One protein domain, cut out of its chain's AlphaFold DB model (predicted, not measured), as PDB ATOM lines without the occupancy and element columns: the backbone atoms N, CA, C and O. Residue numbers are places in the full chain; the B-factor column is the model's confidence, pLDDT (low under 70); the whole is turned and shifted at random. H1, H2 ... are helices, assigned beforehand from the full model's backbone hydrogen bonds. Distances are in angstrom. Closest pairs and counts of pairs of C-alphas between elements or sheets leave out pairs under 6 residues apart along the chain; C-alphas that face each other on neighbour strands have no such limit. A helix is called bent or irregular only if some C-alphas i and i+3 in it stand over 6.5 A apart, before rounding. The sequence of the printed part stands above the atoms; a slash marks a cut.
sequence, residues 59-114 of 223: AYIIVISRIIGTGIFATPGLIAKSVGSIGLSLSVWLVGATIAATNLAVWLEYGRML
ATOM      1  N   ALA A  59      20.771   0.923 -36.681       85.00
ATOM      2  CA  ALA A  59      22.145   0.931 -37.180       85.00
ATOM      3  C   ALA A  59      22.484   2.230 -37.940       85.00
ATOM      4  O   ALA A  59      23.537   2.817 -37.697       85.00
ATOM      5  N   TYR A  60      21.587   2.725 -38.806       87.38
ATOM      6  CA  TYR A  60      21.802   3.999 -39.505       87.38
ATOM      7  C   TYR A  60      21.890   5.185 -38.545       87.38
ATOM      8  O   TYR A  60      22.786   6.011 -38.691       87.38
ATOM      9  N   ILE A  61      21.009   5.253 -37.545       89.12
ATOM     10  CA  ILE A  61      20.995   6.350 -36.568       89.12
ATOM     11  C   ILE A  61      22.311   6.400 -35.782       89.12
ATOM     12  O   ILE A  61      22.882   7.478 -35.630       89.12
ATOM     13  N   ILE A  62      22.837   5.246 -35.355       88.75
ATOM     14  CA  ILE A  62      24.119   5.156 -34.633       88.75
ATOM     15  C   ILE A  62      25.298   5.594 -35.514       88.75
ATOM     16  O   ILE A  62      26.240   6.225 -35.042       88.75
ATOM     17  N   VAL A  63      25.280   5.255 -36.804       86.25
ATOM     18  CA  VAL A  63      26.347   5.667 -37.727       86.25
ATOM     19  C   VAL A  63      26.276   7.171 -37.998       86.25
ATOM     20  O   VAL A  63      27.301   7.847 -37.943       86.25
ATOM     21  N   ILE A  64      25.081   7.712 -38.239       87.75
ATOM     22  CA  ILE A  64      24.875   9.140 -38.517       87.75
ATOM     23  C   ILE A  64      25.254   9.994 -37.303       87.75
ATOM     24  O   ILE A  64      25.932  11.008 -37.472       87.75
ATOM     25  N   SER A  65      24.906   9.566 -36.085       87.75
ATOM     26  CA  SER A  65      25.273  10.290 -34.862       87.75
ATOM     27  C   SER A  65      26.784  10.353 -34.630       87.75
ATOM     28  O   SER A  65      27.265  11.315 -34.043       87.75
ATOM     29  N   ARG A  66      27.557   9.378 -35.131       82.69
ATOM     30  CA  ARG A  66      29.033   9.419 -35.088       82.69
ATOM     31  C   ARG A  66      29.654  10.292 -36.178       82.69
ATOM     32  O   ARG A  66      30.793  10.719 -36.015       82.69
ATOM     33  N   ILE A  67      28.962  10.511 -37.295       85.69
ATOM     34  CA  ILE A  67      29.461  11.320 -38.420       85.69
ATOM     35  C   ILE A  67      29.195  12.811 -38.177       85.69
ATOM     36  O   ILE A  67      30.038  13.648 -38.500       85.69
ATOM     37  N   ILE A  68      28.035  13.151 -37.610       87.25
ATOM     38  CA  ILE A  68      27.666  14.537 -37.310       87.25
ATOM     39  C   ILE A  68      28.371  14.972 -36.018       87.25
ATOM     40  O   ILE A  68      27.947  14.630 -34.921       87.25
ATOM     41  N   GLY A  69      29.456  15.736 -36.164       82.69
ATOM     42  CA  GLY A  69      30.198  16.341 -35.054       82.69
ATOM     43  C   GLY A  69      30.180  17.872 -35.079       82.69
ATOM     44  O   GLY A  69      29.552  18.499 -35.932       82.69
ATOM     45  N   THR A  70      30.945  18.491 -34.179       82.00
ATOM     46  CA  THR A  70      31.055  19.959 -34.037       82.00
ATOM     47  C   THR A  70      31.586  20.673 -35.287       82.00
ATOM     48  O   THR A  70      31.375  21.874 -35.453       82.00
ATOM     49  N   GLY A  71      32.218  19.940 -36.211       77.75
ATOM     50  CA  GLY A  71      32.743  20.476 -37.468       77.75
ATOM     51  C   GLY A  71      31.691  21.174 -38.338       77.75
ATOM     52  O   GLY A  71      32.019  22.149 -39.009       77.75
ATOM     53  N   ILE A  72      30.415  20.775 -38.274       85.12
ATOM     54  CA  ILE A  72      29.355  21.433 -39.058       85.12
ATOM     55  C   ILE A  72      29.129  22.896 -38.651       85.12
ATOM     56  O   ILE A  72      28.670  23.687 -39.467       85.12
ATOM     57  N   PHE A  73      29.490  23.287 -37.427       82.88
ATOM     58  CA  PHE A  73      29.343  24.667 -36.959       82.88
ATOM     59  C   PHE A  73      30.561  25.539 -37.289       82.88
ATOM     60  O   PHE A  73      30.424  26.745 -37.469       82.88
ATOM     61  N   ALA A  74      31.748  24.942 -37.418       78.38
ATOM     62  CA  ALA A  74      32.991  25.673 -37.673       78.38
ATOM     63  C   ALA A  74      33.334  25.777 -39.171       78.38
ATOM     64  O   ALA A  74      33.854  26.789 -39.646       78.38
ATOM     65  N   THR A  75      33.060  24.723 -39.934       80.25
ATOM     66  CA  THR A  75      33.578  24.555 -41.295       80.25
ATOM     67  C   THR A  75      32.834  25.360 -42.379       80.25
ATOM     68  O   THR A  75      33.511  25.885 -43.266       80.25
ATOM     69  N   PRO A  76      31.497  25.553 -42.346       82.69
ATOM     70  CA  PRO A  76      30.794  26.273 -43.416       82.69
ATOM     71  C   PRO A  76      31.208  27.741 -43.551       82.69
ATOM     72  O   PRO A  76      31.430  28.215 -44.666       82.69
ATOM     73  N   GLY A  77      31.366  28.448 -42.425       82.44
ATOM     74  CA  GLY A  77      31.776  29.855 -42.417       82.44
ATOM     75  C   GLY A  77      33.195  30.056 -42.952       82.44
ATOM     76  O   GLY A  77      33.452  31.003 -43.697       82.44
ATOM     77  N   LEU A  78      34.101  29.121 -42.650       81.50
ATOM     78  CA  LEU A  78      35.473  29.140 -43.152       81.50
ATOM     79  C   LEU A  78      35.524  28.969 -44.678       81.50
ATOM     80  O   LEU A  78      36.225  29.719 -45.360       81.50
ATOM     81  N   ILE A  79      34.766  28.012 -45.220       84.19
ATOM     82  CA  ILE A  79      34.731  27.747 -46.665       84.19
ATOM     83  C   ILE A  79      34.075  28.921 -47.398       84.19
ATOM     84  O   ILE A  79      34.635  29.420 -48.373       84.19
ATOM     85  N   ALA A  80      32.942  29.421 -46.896       86.00
ATOM     86  CA  ALA A  80      32.247  30.555 -47.499       86.00
ATOM     87  C   ALA A  80      33.132  31.813 -47.548       86.00
ATOM     88  O   ALA A  80      33.208  32.468 -48.587       86.00
ATOM     89  N   LYS A  81      33.869  32.107 -46.466       83.50
ATOM     90  CA  LYS A  81      34.811  33.236 -46.412       83.50
ATOM     91  C   LYS A  81      36.000  33.064 -47.362       83.50
ATOM     92  O   LYS A  81      36.455  34.042 -47.941       83.50
ATOM     93  N   SER A  82      36.501  31.841 -47.520       80.94
ATOM     94  CA  SER A  82      37.677  31.560 -48.359       80.94
ATOM     95  C   SER A  82      37.359  31.598 -49.855       80.94
ATOM     96  O   SER A  82      38.219  31.929 -50.665       80.94
ATOM     97  N   VAL A  83      36.129  31.243 -50.220       87.06
ATOM     98  CA  VAL A  83      35.683  31.110 -51.610       87.06
ATOM     99  C   VAL A  83      34.975  32.377 -52.113       87.06
ATOM    100  O   VAL A  83      34.934  32.622 -53.316       87.06
ATOM    101  N   GLY A  84      34.405  33.191 -51.219       83.25
ATOM    102  CA  GLY A  84      33.765  34.472 -51.546       83.25
ATOM    103  C   GLY A  84      32.420  34.369 -52.282       83.25
ATOM    104  O   GLY A  84      31.708  35.362 -52.383       83.25
ATOM    105  N   SER A  85      32.038  33.178 -52.760       87.69
ATOM    106  CA  SER A  85      30.762  32.902 -53.432       87.69
ATOM    107  C   SER A  85      30.071  31.670 -52.852       87.69
ATOM    108  O   SER A  85      30.691  30.625 -52.628       87.69
ATOM    109  N   ILE A  86      28.753  31.776 -52.654       90.00
ATOM    110  CA  ILE A  86      27.933  30.719 -52.052       90.00
ATOM    111  C   ILE A  86      27.861  29.469 -52.945       90.00
ATOM    112  O   ILE A  86      27.910  28.349 -52.442       90.00
ATOM    113  N   GLY A  87      27.816  29.647 -54.272       89.50
ATOM    114  CA  GLY A  87      27.687  28.537 -55.223       89.50
ATOM    115  C   GLY A  87      28.952  27.684 -55.308       89.50
ATOM    116  O   GLY A  87      28.885  26.454 -55.334       89.50
ATOM    117  N   LEU A  88      30.123  28.323 -55.257       86.31
ATOM    118  CA  LEU A  88      31.400  27.611 -55.199       86.31
ATOM    119  C   LEU A  88      31.582  26.912 -53.838       86.31
ATOM    120  O   LEU A  88      32.061  25.783 -53.802       86.31
ATOM    121  N   SER A  89      31.127  27.524 -52.735       87.75
ATOM    122  CA  SER A  89      31.141  26.895 -51.402       87.75
ATOM    123  C   SER A  89      30.316  25.599 -51.367       87.75
ATOM    124  O   SER A  89      30.798  24.563 -50.904       87.75
ATOM    125  N   LEU A  90      29.106  25.611 -51.940       90.31
ATOM    126  CA  LEU A  90      28.267  24.410 -52.067       90.31
ATOM    127  C   LEU A  90      28.892  23.347 -52.985       90.31
ATOM    128  O   LEU A  90      28.803  22.155 -52.697       90.31
ATOM    129  N   SER A  91      29.574  23.762 -54.055       90.44
ATOM    130  CA  SER A  91      30.260  22.834 -54.967       90.44
ATOM    131  C   SER A  91      31.400  22.080 -54.269       90.44
ATOM    132  O   SER A  91      31.557  20.876 -54.466       90.44
ATOM    133  N   VAL A  92      32.158  22.756 -53.397       87.75
ATOM    134  CA  VAL A  92      33.219  22.131 -52.584       87.75
ATOM    135  C   VAL A  92      32.643  21.083 -51.630       87.75
ATOM    136  O   VAL A  92      33.204  19.995 -51.501       87.75
ATOM    137  N   TRP A  93      31.498  21.371 -51.006       88.69
ATOM    138  CA  TRP A  93      30.788  20.402 -50.168       88.69
ATOM    139  C   TRP A  93      30.346  19.167 -50.952       88.69
ATOM    140  O   TRP A  93      30.506  18.047 -50.466       88.69
ATOM    141  N   LEU A  94      29.847  19.354 -52.175       92.25
ATOM    142  CA  LEU A  94      29.435  18.250 -53.036       92.25
ATOM    143  C   LEU A  94      30.622  17.347 -53.405       92.25
ATOM    144  O   LEU A  94      30.520  16.126 -53.298       92.25
ATOM    145  N   VAL A  95      31.767  17.932 -53.770       89.06
ATOM    146  CA  VAL A  95      33.002  17.179 -54.057       89.06
ATOM    147  C   VAL A  95      33.514  16.451 -52.808       89.06
ATOM    148  O   VAL A  95      33.917  15.292 -52.882       89.06
ATOM    149  N   GLY A  96      33.457  17.087 -51.636       85.56
ATOM    150  CA  GLY A  96      33.790  16.428 -50.372       85.56
ATOM    151  C   GLY A  96      32.887  15.224 -50.088       85.56
ATOM    152  O   GLY A  96      33.374  14.161 -49.697       85.56
ATOM    153  N   ALA A  97      31.583  15.357 -50.347       88.06
ATOM    154  CA  ALA A  97      30.611  14.286 -50.165       88.06
ATOM    155  C   ALA A  97      30.853  13.098 -51.112       88.06
ATOM    156  O   ALA A  97      30.760  11.952 -50.673       88.06
ATOM    157  N   THR A  98      31.217  13.328 -52.380       88.69
ATOM    158  CA  THR A  98      31.501  12.235 -53.334       88.69
ATOM    159  C   THR A  98      32.781  11.478 -52.987       88.69
ATOM    160  O   THR A  98      32.808  10.245 -53.046       88.69
ATOM    161  N   ILE A  99      33.826  12.185 -52.547       83.94
ATOM    162  CA  ILE A  99      35.062  11.563 -52.050       83.94
ATOM    163  C   ILE A  99      34.768  10.734 -50.793       83.94
ATOM    164  O   ILE A  99      35.188   9.577 -50.700       83.94
ATOM    165  N   ALA A 100      33.997  11.281 -49.847       84.62
ATOM    166  CA  ALA A 100      33.602  10.569 -48.633       84.62
ATOM    167  C   ALA A 100      32.748   9.326 -48.935       84.62
ATOM    168  O   ALA A 100      32.983   8.268 -48.350       84.62
ATOM    169  N   ALA A 101      31.806   9.423 -49.878       83.25
ATOM    170  CA  ALA A 101      30.977   8.302 -50.317       83.25
ATOM    171  C   ALA A 101      31.813   7.196 -50.975       83.25
ATOM    172  O   ALA A 101      31.610   6.017 -50.687       83.25
ATOM    173  N   THR A 102      32.799   7.568 -51.795       82.69
ATOM    174  CA  THR A 102      33.728   6.615 -52.423       82.69
ATOM    175  C   THR A 102      34.557   5.888 -51.368       82.69
ATOM    176  O   THR A 102      34.665   4.663 -51.397       82.69
ATOM    177  N   ASN A 103      35.088   6.620 -50.384       79.38
ATOM    178  CA  ASN A 103      35.809   6.023 -49.262       79.38
ATOM    179  C   ASN A 103      34.905   5.047 -48.490       79.38
ATOM    180  O   ASN A 103      35.287   3.901 -48.261       79.38
ATOM    181  N   LEU A 104      33.679   5.456 -48.154       82.88
ATOM    182  CA  LEU A 104      32.716   4.597 -47.463       82.88
ATOM    183  C   LEU A 104      32.406   3.318 -48.254       82.88
ATOM    184  O   LEU A 104      32.358   2.247 -47.656       82.88
ATOM    185  N   ALA A 105      32.233   3.406 -49.574       79.88
ATOM    186  CA  ALA A 105      31.962   2.248 -50.426       79.88
ATOM    187  C   ALA A 105      33.099   1.216 -50.380       79.88
ATOM    188  O   ALA A 105      32.841   0.024 -50.214       79.88
ATOM    189  N   VAL A 106      34.356   1.671 -50.436       78.38
ATOM    190  CA  VAL A 106      35.529   0.794 -50.293       78.38
ATOM    191  C   VAL A 106      35.533   0.129 -48.915       78.38
ATOM    192  O   VAL A 106      35.662  -1.090 -48.817       78.38
ATOM    193  N   TRP A 107      35.326   0.900 -47.844       74.75
ATOM    194  CA  TRP A 107      35.272   0.365 -46.478       74.75
ATOM    195  C   TRP A 107      34.118  -0.614 -46.253       74.75
ATOM    196  O   TRP A 107      34.277  -1.567 -45.492       74.75
ATOM    197  N   LEU A 108      32.972  -0.406 -46.902       79.81
ATOM    198  CA  LEU A 108      31.831  -1.316 -46.842       79.81
ATOM    199  C   LEU A 108      32.123  -2.642 -47.540       79.81
ATOM    200  O   LEU A 108      31.728  -3.686 -47.024       79.81
ATOM    201  N   GLU A 109      32.830  -2.622 -48.668       78.50
ATOM    202  CA  GLU A 109      33.205  -3.846 -49.377       78.50
ATOM    203  C   GLU A 109      34.164  -4.701 -48.538       78.50
ATOM    204  O   GLU A 109      33.932  -5.898 -48.360       78.50
ATOM    205  N   TYR A 110      35.149  -4.065 -47.893       66.38
ATOM    206  CA  TYR A 110      35.949  -4.717 -46.853       66.38
ATOM    207  C   TYR A 110      35.051  -5.227 -45.715       66.38
ATOM    208  O   TYR A 110      35.099  -6.409 -45.382       66.38
ATOM    209  N   GLY A 111      34.148  -4.378 -45.211       70.06
ATOM    210  CA  GLY A 111      33.110  -4.682 -44.216       70.06
ATOM    211  C   GLY A 111      32.384  -6.012 -44.424       70.06
ATOM    212  O   GLY A 111      32.128  -6.740 -43.464       70.06
ATOM    213  N   ARG A 112      32.054  -6.326 -45.680       69.81
ATOM    214  CA  ARG A 112      31.328  -7.545 -46.057       69.81
ATOM    215  C   ARG A 112      32.224  -8.771 -46.208       69.81
ATOM    216  O   ARG A 112      31.749  -9.878 -45.974       69.81
ATOM    217  N   MET A 113      33.496  -8.597 -46.569       65.62
ATOM    218  CA  MET A 113      34.431  -9.706 -46.794       65.62
ATOM    219  C   MET A 113      34.867 -10.424 -45.507       65.62
ATOM    220  O   MET A 113      35.107 -11.628 -45.553       65.62
ATOM    221  N   LEU A 114      34.963  -9.735 -44.359       62.47
ATOM    222  CA  LEU A 114      35.391 -10.348 -43.090       62.47
ATOM    223  C   LEU A 114      34.451 -10.011 -41.921       62.47
ATOM    224  O   LEU A 114      34.715  -9.068 -41.173       62.47
TER     225      LEU A 114
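AT A GLANCE: This is residues 59 to 114 of the 223 residues of an uncharacterized protein of Emergomyces pasteurianus Ep9510 (UniProt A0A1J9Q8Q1). One long helix, H3, makes the length of an open hook, and H2 folds back from its first end, so that the two make a V with its corner at residues 84 and 85. The short helix H1 comes before H2, at the end of H2 away from that corner, and is apart from H3 with an open gap between them; there is no closed core. The printed part has 56 residues with three named helices, in the order H1, H2, H3 along the chain, and no named strand, and its class is all helix. It is loose, with a radius of gyration of the C-alphas of 14.5 A, and its C-alphas span 45 by 20 by 12 A along the three main axes.

IN THESE COORDINATES: The longest helix is H3, 28 residues, from Ile 86 to Met 113. Its first C-alpha is at (27.933, 30.719, -52.052) and its last at (34.431, -9.706, -46.794), 41.3 A away, and y falls strongly between these two ends. Before it comes H2, residues 71 to 83, 13 residues from Gly 71 to Val 83, with 17.9 A from first to last C-alpha. C-alpha 71 is at (32.743, 20.476, -37.468) and C-alpha 83 at (35.683, 31.110, -51.610). H2 is irregular, but only just: C-alphas 73 and 76 are 6.8 A apart, and its line is a rough one. H1, residues 59 to 67, has 9 residues from Ala 59 to Ile 67 and measures 12.8 A from first to last C-alpha. C-alpha 59 is at (22.145, 0.931, -37.180).

HOW THE PARTS SIT: H3 touches H2 and no other helix. The two touch only at the corner by their link, with 4 pairs of C-alphas within 8 A. The closest C-alphas of the two are those of Ala 80 and Ser 89, 5.5 A apart. H2 touches H3 with residues 79 to 83 alone, and H3 touches H2 with residues 86 to 89 alone. Their lines stand at a steep tilt of 46 degrees and they run opposite ways, with 18.2 A from centre to centre. The link from H2 to H3, 2 residues, is tight. Farther out, H1 is joined to H2 by another tight link, of 3 residues, yet H1 and H2 are apart, with no C-alpha of the one within 8 A of the other. H1 and H3 are apart by the same measure, and H1 touches no helix. In H1 and H3 every pair of O of residue i and N of residue i+4 is within hydrogen-bond range; in H2 it is 6 of 9.

THE WHOLE: The two C-alphas farthest apart are those of Gly 84, in the link between H2 and H3, and Leu 114, the last printed residue, at 45.6 A. The first and last printed C-alphas, of Ala 59 and Leu 114, are 18.4 A apart. Residues 59 to 75 stand free, of which 59 to 67 belong to H1 and 71 to 75 belong to H2. Residues 94 to 114 stand free too, of which 94 to 113 belong to H3. The printed part has no cut, and neither of its two links is long. The mean pLDDT of the printed part is 83.1, with 87 for H1 and 83 for both H2 and H3. The model's confidence is low, under 70, at residue 110 and at residues 112 to 114.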